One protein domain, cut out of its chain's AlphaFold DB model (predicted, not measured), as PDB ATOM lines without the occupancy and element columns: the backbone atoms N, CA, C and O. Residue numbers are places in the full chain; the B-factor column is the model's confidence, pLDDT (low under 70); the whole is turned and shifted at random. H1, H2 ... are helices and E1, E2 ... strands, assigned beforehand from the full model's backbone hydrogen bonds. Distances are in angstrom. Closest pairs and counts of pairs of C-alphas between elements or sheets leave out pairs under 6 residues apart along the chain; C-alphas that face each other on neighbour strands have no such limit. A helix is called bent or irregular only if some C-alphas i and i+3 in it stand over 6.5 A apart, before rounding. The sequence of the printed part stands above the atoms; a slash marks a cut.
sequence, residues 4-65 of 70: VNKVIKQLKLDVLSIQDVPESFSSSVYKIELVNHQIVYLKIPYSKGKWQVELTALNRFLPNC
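AT A GLANCE: This is residues 4 to 65 of the 70 residues of an uncharacterized protein of Bacillus sp. JCM 19045 (UniProt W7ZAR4). A strongly twisted sheet of three antiparallel strands, E1, E2 and E3, and the long helix H2 make an open V: after a tight link H2 folds back from the end of E3, and residues 52 to 65, of which 52 to 64 belong to H2, stick out free of the rest. The short helix H1 packs on the sheet with residues 4 to 9. The printed part has 62 residues, with two named helices and three named strands along the chain as H1, E1, E2, E3, H2; the sheet's order is E1, E2, E3. The class is mixed, helices and strands, and the whole is loose, with a radius of gyration of the C-alphas of 13.2 A and spans of 32 by 27 by 22 A.

IN THESE COORDINATES: Find C-alpha 4 at (132.984, 138.413, 65.599); here H1 begins, and it covers residues 4 to 11. Next look at residues 15 to 21, which are E1, 16.2 A from first to last C-alpha. E2 is residues 27 to 34, running 21.2 A from C-alpha 27 at (125.477, 147.807, 68.089). E3 is residues 39 to 45 and spans 19.3 A. H2 is residues 48 to 64, spans 25.5 A and ends at C-alpha 64, (126.429, 161.020, 45.377); it is irregular, but only just, with C-alphas 60 and 63 6.8 A apart.

HOW THE PARTS SIT: Start with the sheet, a meander, each strand the antiparallel neighbour of the one before. The hairpin E1 and E2 has an angle of 150 degrees between its directions; N 19 and O 31 are within hydrogen-bond range at 2.8 A, and N 33 and O 17 at 2.9 A. In the hairpin E2 and E3, at 157 degrees, look at N 30 and O 42, 2.9 A, and N 42 and O 30, 2.8 A. H1 is on the sheet at a height over the sheet of 7.7 A, and it lies over none of the strands, but only just: two of its C-alphas fall on E3. Its closest C-alphas to E1 are those of Ile 8 and Val 15, 7.8 A apart. H2 only grazes the sheet, with residues 50 to 51; the closest C-alphas of E3 and H2 are those of Pro 45 and Trp 51, 6.5 A. H1 and H2 are apart. Every O i to N i+4 pair is within hydrogen-bond range in H1, and 11 of 13 in H2.

THE WHOLE: The two C-alphas farthest apart are those of Asn 5 and Asn 64, 33.4 A. The printed part has no cut, and the four links are tight. The mean pLDDT of the printed part is 76.6; look for values under 70 at residues 22 to 27, 46, 48, 50 to 51 and 61 to 65.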
ATOM      1  N   VAL A   4     131.982 137.727  66.431       78.56
ATOM      2  CA  VAL A   4     132.984 138.413  65.599       78.56
ATOM      3  C   VAL A   4     133.900 137.435  64.848       78.56
ATOM      4  O   VAL A   4     134.070 137.558  63.639       78.56
ATOM      5  N   ASN A   5     134.382 136.377  65.509       80.56
ATOM      6  CA  ASN A   5     135.269 135.390  64.886       80.56
ATOM      7  C   ASN A   5     134.552 134.557  63.815       80.56
ATOM      8  O   ASN A   5     135.170 134.143  62.836       80.56
ATOM      9  N   LYS A   6     133.243 134.312  63.979       83.81
ATOM     10  CA  LYS A   6     132.442 133.635  62.949       83.81
ATOM     11  C   LYS A   6     132.308 134.508  61.703       83.81
ATOM     12  O   LYS A   6     132.496 133.998  60.604       83.81
ATOM     13  N   VAL A   7     132.036 135.801  61.884       82.00
ATOM     14  CA  VAL A   7     131.905 136.767  60.783       82.00
ATOM     15  C   VAL A   7     133.233 136.937  60.046       82.00
ATOM     16  O   VAL A   7     133.264 136.800  58.829       82.00
ATOM     17  N   ILE A   8     134.342 137.124  60.770       84.25
ATOM     18  CA  ILE A   8     135.693 137.219  60.189       84.25
ATOM     19  C   ILE A   8     136.012 135.986  59.338       84.25
ATOM     20  O   ILE A   8     136.450 136.112  58.196       84.25
ATOM     21  N   LYS A   9     135.723 134.785  59.858       84.38
ATOM     22  CA  LYS A   9     135.948 133.533  59.129       84.38
ATOM     23  C   LYS A   9     135.053 133.402  57.892       84.38
ATOM     24  O   LYS A   9     135.511 132.906  56.869       84.38
ATOM     25  N   GLN A  10     133.790 133.823  57.974       85.00
ATOM     26  CA  GLN A  10     132.864 133.794  56.835       85.00
ATOM     27  C   GLN A  10     133.270 134.775  55.732       85.00
ATOM     28  O   GLN A  10     133.174 134.432  54.556       85.00
ATOM     29  N   LEU A  11     133.754 135.956  56.113       81.50
ATOM     30  CA  LEU A  11     134.226 136.989  55.192       81.50
ATOM     31  C   LEU A  11     135.662 136.751  54.701       81.50
ATOM     32  O   LEU A  11     136.126 137.496  53.847       81.50
ATOM     33  N   LYS A  12     136.347 135.715  55.214       84.31
ATOM     34  CA  LYS A  12     137.749 135.387  54.905       84.31
ATOM     35  C   LYS A  12     138.675 136.603  55.058       84.31
ATOM     36  O   LYS A  12     139.513 136.854  54.202       84.31
ATOM     37  N   LEU A  13     138.483 137.369  56.132       82.00
ATOM     38  CA  LEU A  13     139.319 138.533  56.421       82.00
ATOM     39  C   LEU A  13     140.623 138.080  57.082       82.00
ATOM     40  O   LEU A  13     140.594 137.399  58.110       82.00
ATOM     41  N   ASP A  14     141.752 138.498  56.519       84.88
ATOM     42  CA  ASP A  14     143.075 138.308  57.110       84.88
ATOM     43  C   ASP A  14     143.303 139.360  58.201       84.88
ATOM     44  O   ASP A  14     143.723 140.489  57.939       84.88
ATOM     45  N   VAL A  15     142.960 138.996  59.437       84.12
ATOM     46  CA  VAL A  15     142.973 139.893  60.598       84.12
ATOM     47  C   VAL A  15     144.276 139.770  61.380       84.12
ATOM     48  O   VAL A  15     144.694 138.673  61.739       84.12
ATOM     49  N   LEU A  16     144.869 140.917  61.698       88.00
ATOM     50  CA  LEU A  16     146.053 141.072  62.535       88.00
ATOM     51  C   LEU A  16     145.682 141.334  64.002       88.00
ATOM     52  O   LEU A  16     146.267 140.731  64.899       88.00
ATOM     53  N   SER A  17     144.691 142.193  64.265       85.38
ATOM     54  CA  SER A  17     144.219 142.479  65.627       85.38
ATOM     55  C   SER A  17     142.743 142.874  65.658       85.38
ATOM     56  O   SER A  17     142.222 143.461  64.711       85.38
ATOM     57  N   ILE A  18     142.066 142.557  66.764       84.31
ATOM     58  CA  ILE A  18     140.663 142.902  67.012       84.31
ATOM     59  C   ILE A  18     140.603 143.668  68.329       84.31
ATOM     60  O   ILE A  18     141.003 143.152  69.369       84.31
ATOM     61  N   GLN A  19     140.072 144.884  68.282       85.62
ATOM     62  CA  GLN A  19     139.857 145.737  69.445       85.62
ATOM     63  C   GLN A  19     138.359 146.005  69.598       85.62
ATOM     64  O   GLN A  19     137.676 146.341  68.628       85.62
ATOM     65  N   ASP A  20     137.848 145.839  70.815       79.12
ATOM     66  CA  ASP A  20     136.473 146.200  71.150       79.12
ATOM     67  C   ASP A  20     136.373 147.720  71.309       79.12
ATOM     68  O   ASP A  20     137.225 148.338  71.951       79.12
ATOM     69  N   VAL A  21     135.364 148.329  70.683       77.44
ATOM     70  CA  VAL A  21     135.099 149.763  70.812       77.44
ATOM     71  C   VAL A  21     133.871 149.927  71.714       77.44
ATOM     72  O   VAL A  21     132.753 149.676  71.256       77.44
ATOM     73  N   PRO A  22     134.045 150.355  72.980       63.19
ATOM     74  CA  PRO A  22     132.980 150.330  73.987       63.19
ATOM     75  C   PRO A  22     131.855 151.352  73.746       63.19
ATOM     76  O   PRO A  22     130.789 151.267  74.356       63.19
ATOM     77  N   GLU A  23     132.042 152.321  72.849       57.34
ATOM     78  CA  GLU A  23     131.070 153.387  72.593       57.34
ATOM     79  C   GLU A  23     130.013 152.995  71.557       57.34
ATOM     80  O   GLU A  23     129.966 153.527  70.447       57.34
ATOM     81  N   SER A  24     129.114 152.066  71.888       56.78
ATOM     82  CA  SER A  24     127.957 151.809  71.024       56.78
ATOM     83  C   SER A  24     126.698 151.383  71.780       56.78
ATOM     84  O   SER A  24     126.454 150.215  72.054       56.78
ATOM     85  N   PHE A  25     125.801 152.350  72.000       59.88
ATOM     86  CA  PHE A  25     124.478 152.175  72.626       59.88
ATOM     87  C   PHE A  25     123.488 151.310  71.819       59.88
ATOM     88  O   PHE A  25     122.335 151.140  72.208       59.88
ATOM     89  N   SER A  26     123.854 150.835  70.627       61.50
ATOM     90  CA  SER A  26     122.904 150.216  69.688       61.50
ATOM     91  C   SER A  26     123.484 149.117  68.796       61.50
ATOM     92  O   SER A  26     122.753 148.555  67.974       61.50
ATOM     93  N   SER A  27     124.774 148.811  68.902       68.19
ATOM     94  CA  SER A  27     125.477 147.807  68.089       68.19
ATOM     95  C   SER A  27     126.761 147.388  68.805       68.19
ATOM     96  O   SER A  27     127.259 148.147  69.621       68.19
ATOM     97  N   SER A  28     127.322 146.224  68.493       78.88
ATOM     98  CA  SER A  28     128.716 145.939  68.853       78.88
ATOM     99  C   SER A  28     129.621 146.451  67.737       78.88
ATOM    100  O   SER A  28     129.404 146.090  66.577       78.88
ATOM    101  N   VAL A  29     130.606 147.288  68.062       81.81
ATOM    102  CA  VAL A  29     131.578 147.807  67.093       81.81
ATOM    103  C   VAL A  29     132.956 147.267  67.435       81.81
ATOM    104  O   VAL A  29     133.442 147.422  68.549       81.81
ATOM    105  N   TYR A  30     133.585 146.646  66.446       84.38
ATOM    106  CA  TYR A  30     134.935 146.117  66.551       84.38
ATOM    107  C   TYR A  30     135.833 146.864  65.577       84.38
ATOM    108  O   TYR A  30     135.515 146.984  64.392       84.38
ATOM    109  N   LYS A  31     136.969 147.342  66.071       86.31
ATOM    110  CA  LYS A  31     138.051 147.845  65.234       86.31
ATOM    111  C   LYS A  31     138.947 146.667  64.875       86.31
ATOM    112  O   LYS A  31     139.520 146.028  65.755       86.31
ATOM    113  N   ILE A  32     139.035 146.373  63.589       88.19
ATOM    114  CA  ILE A  32     139.796 145.258  63.042       88.19
ATOM    115  C   ILE A  32     140.966 145.838  62.261       88.19
ATOM    116  O   ILE A  32     140.770 146.614  61.328       88.19
ATOM    117  N   GLU A  33     142.177 145.466  62.644       88.94
ATOM    118  CA  GLU A  33     143.367 145.717  61.839       88.94
ATOM    119  C   GLU A  33     143.617 144.489  60.969       88.94
ATOM    120  O   GLU A  33     143.693 143.375  61.487       88.94
ATOM    121  N   LEU A  34     143.687 144.679  59.656       86.31
ATOM    122  CA  LEU A  34     143.996 143.630  58.692       86.31
ATOM    123  C   LEU A  34     145.514 143.460  58.539       86.31
ATOM    124  O   LEU A  34     146.291 144.354  58.868       86.31
ATOM    125  N   VAL A  35     145.951 142.326  57.989       86.75
ATOM    126  CA  VAL A  35     147.381 142.034  57.739       86.75
ATOM    127  C   VAL A  35     148.068 143.042  56.815       86.75
ATOM    128  O   VAL A  35     149.282 143.192  56.854       86.75
ATOM    129  N   ASN A  36     147.298 143.750  55.991       86.50
ATOM    130  CA  ASN A  36     147.778 144.823  55.123       86.50
ATOM    131  C   ASN A  36     147.828 146.194  55.836       86.50
ATOM    132  O   ASN A  36     147.913 147.222  55.167       86.50
ATOM    133  N   HIS A  37     147.729 146.213  57.171       84.75
ATOM    134  CA  HIS A  37     147.643 147.403  58.024       84.75
ATOM    135  C   HIS A  37     146.448 148.325  57.736       84.75
ATOM    136  O   HIS A  37     146.409 149.466  58.199       84.75
ATOM    137  N   GLN A  38     145.437 147.849  57.001       86.00
ATOM    138  CA  GLN A  38     144.185 148.583  56.855       86.00
ATOM    139  C   GLN A  38     143.331 148.426  58.109       86.00
ATOM    140  O   GLN A  38     143.199 147.340  58.677       86.00
ATOM    141  N   ILE A  39     142.716 149.530  58.518       86.06
ATOM    142  CA  ILE A  39     141.812 149.574  59.661       86.06
ATOM    143  C   ILE A  39     140.382 149.515  59.134       86.06
ATOM    144  O   ILE A  39     139.940 150.410  58.415       86.06
ATOM    145  N   VAL A  40     139.650 148.480  59.533       84.25
ATOM    146  CA  VAL A  40     138.248 148.262  59.177       84.25
ATOM    147  C   VAL A  40     137.395 148.279  60.439       84.25
ATOM    148  O   VAL A  40     137.766 147.729  61.475       84.25
ATOM    149  N   TYR A  41     136.221 148.898  60.354       84.12
ATOM    150  CA  TYR A  41     135.253 148.930  61.445       84.12
ATOM    151  C   TYR A  41     134.123 147.947  61.161       84.12
ATOM    152  O   TYR A  41     133.321 148.141  60.249       84.12
ATOM    153  N   LEU A  42     134.046 146.887  61.963       82.62
ATOM    154  CA  LEU A  42     132.971 145.911  61.884       82.62
ATOM    155  C   LEU A  42     131.869 146.281  62.872       82.62
ATOM    156  O   LEU A  42     132.026 146.147  64.085       82.62
ATOM    157  N   LYS A  43     130.727 146.712  62.337       81.50
ATOM    158  CA  LYS A  43     129.531 147.040  63.113       81.50
ATOM    159  C   LYS A  43     128.515 145.905  63.021       81.50
ATOM    160  O   LYS A  43     128.010 145.600  61.943       81.50
ATOM    161  N   ILE A  44     128.197 145.296  64.160       76.94
ATOM    162  CA  ILE A  44     127.195 144.234  64.287       76.94
ATOM    163  C   ILE A  44     125.966 144.816  65.004       76.94
ATOM    164  O   ILE A  44     125.993 144.994  66.225       76.94
ATOM    165  N   PRO A  45     124.884 145.151  64.279       73.88
ATOM    166  CA  PRO A  45     123.668 145.668  64.891       73.88
ATOM    167  C   PRO A  45     122.914 144.569  65.649       73.88
ATOM    168  O   PRO A  45     122.763 143.453  65.157       73.88
ATOM    169  N   TYR A  46     122.360 144.901  66.820       69.69
ATOM    170  CA  TYR A  46     121.560 143.959  67.621       69.69
ATOM    171  C   TYR A  46     120.166 143.675  67.036       69.69
ATOM    172  O   TYR A  46     119.483 142.751  67.472       69.69
ATOM    173  N   SER A  47     119.705 144.468  66.062       73.62
ATOM    174  CA  SER A  47     118.360 144.347  65.489       73.62
ATOM    175  C   SER A  47     118.363 144.515  63.972       73.62
ATOM    176  O   SER A  47     118.909 145.485  63.443       73.62
ATOM    177  N   LYS A  48     117.659 143.614  63.274       66.88
ATOM    178  CA  LYS A  48     117.529 143.601  61.806       66.88
ATOM    179  C   LYS A  48     116.905 144.885  61.239       66.88
ATOM    180  O   LYS A  48     117.298 145.325  60.164       66.88
ATOM    181  N   GLY A  49     115.987 145.518  61.976       70.00
ATOM    182  CA  GLY A  49     115.348 146.772  61.555       70.00
ATOM    183  C   GLY A  49     116.322 147.953  61.453       70.00
ATOM    184  O   GLY A  49     116.247 148.720  60.497       70.00
ATOM    185  N   LYS A  50     117.296 148.061  62.372       65.75
ATOM    186  CA  LYS A  50     118.325 149.117  62.311       65.75
ATOM    187  C   LYS A  50     119.248 148.938  61.106       65.75
ATOM    188  O   LYS A  50     119.606 149.921  60.467       65.75
ATOM    189  N   TRP A  51     119.569 147.690  60.765       69.38
ATOM    190  CA  TRP A  51     120.380 147.379  59.589       69.38
ATOM    191  C   TRP A  51     119.693 147.795  58.284       69.38
ATOM    192  O   TRP A  51     120.329 148.398  57.429       69.38
ATOM    193  N   GLN A  52     118.388 147.535  58.144       71.19
ATOM    194  CA  GLN A  52     117.644 147.909  56.937       71.19
ATOM    195  C   GLN A  52     117.580 149.426  56.738       71.19
ATOM    196  O   GLN A  52     117.820 149.894  55.632       71.19
ATOM    197  N   VAL A  53     117.322 150.195  57.800       75.50
ATOM    198  CA  VAL A  53     117.285 151.664  57.721       75.50
ATOM    199  C   VAL A  53     118.653 152.235  57.343       75.50
ATOM    200  O   VAL A  53     118.737 153.088  56.460       75.50
ATOM    201  N   GLU A  54     119.727 151.742  57.964       73.38
ATOM    202  CA  GLU A  54     121.091 152.191  57.668       73.38
ATOM    203  C   GLU A  54     121.512 151.813  56.243       73.38
ATOM    204  O   GLU A  54     122.074 152.640  55.532       73.38
ATOM    205  N   LEU A  55     121.155 150.613  55.776       74.94
ATOM    206  CA  LEU A  55     121.416 150.175  54.407       74.94
ATOM    207  C   LEU A  55     120.630 151.000  53.380       74.94
ATOM    208  O   LEU A  55     121.178 151.378  52.349       74.94
ATOM    209  N   THR A  56     119.359 151.314  53.649       78.50
ATOM    210  CA  THR A  56     118.556 152.193  52.787       78.50
ATOM    211  C   THR A  56     119.140 153.601  52.736       78.50
ATOM    212  O   THR A  56     119.202 154.186  51.656       78.50
ATOM    213  N   ALA A  57     119.600 154.140  53.869       77.75
ATOM    214  CA  ALA A  57     120.285 155.426  53.904       77.75
ATOM    215  C   ALA A  57     121.585 155.372  53.084       77.75
ATOM    216  O   ALA A  57     121.757 156.178  52.174       77.75
ATOM    217  N   LEU A  58     122.447 154.380  53.326       74.12
ATOM    218  CA  LEU A  58     123.688 154.187  52.571       74.12
ATOM    219  C   LEU A  58     123.420 154.084  51.068       74.12
ATOM    220  O   LEU A  58     123.958 154.880  50.310       74.12
ATOM    221  N   ASN A  59     122.521 153.205  50.628       74.62
ATOM    222  CA  ASN A  59     122.176 153.058  49.209       74.62
ATOM    223  C   ASN A  59     121.637 154.348  48.578       74.62
ATOM    224  O   ASN A  59     121.818 154.572  47.385       74.62
ATOM    225  N   ARG A  60     120.981 155.207  49.364       74.62
ATOM    226  CA  ARG A  60     120.477 156.499  48.892       74.62
ATOM    227  C   ARG A  60     121.575 157.558  48.771       74.62
ATOM    228  O   ARG A  60     121.480 158.413  47.894       74.62
ATOM    229  N   PHE A  61     122.596 157.515  49.627       66.88
ATOM    230  CA  PHE A  61     123.674 158.514  49.662       66.88
ATOM    231  C   PHE A  61     124.937 158.103  48.887       66.88
ATOM    232  O   PHE A  61     125.645 158.976  48.391       66.88
ATOM    233  N   LEU A  62     125.194 156.805  48.701       61.72
ATOM    234  CA  LEU A  62     126.309 156.277  47.907       61.72
ATOM    235  C   LEU A  62     126.366 156.776  46.449       61.72
ATOM    236  O   LEU A  62     127.470 157.099  46.015       61.72
ATOM    237  N   PRO A  63     125.260 156.936  45.687       59.12
ATOM    238  CA  PRO A  63     125.362 157.447  44.315       59.12
ATOM    239  C   PRO A  63     125.864 158.899  44.221       59.12
ATOM    240  O   PRO A  63     126.198 159.339  43.128       59.12
ATOM    241  N   ASN A  64     125.945 159.635  45.338       55.88
ATOM    242  CA  ASN A  64     126.429 161.020  45.377       55.88
ATOM    243  C   ASN A  64     127.688 161.219  46.246       55.88
ATOM    244  O   ASN A  64     128.131 162.353  46.413       55.88
ATOM    245  N   CYS A  65     128.281 160.150  46.792       47.66
ATOM    246  CA  CYS A  65     129.440 160.228  47.688       47.66
ATOM    247  C   CYS A  65     130.574 159.297  47.210       47.66
ATOM    248  O   CYS A  65     130.528 158.099  47.484       47.66
TER     249      CYS A  65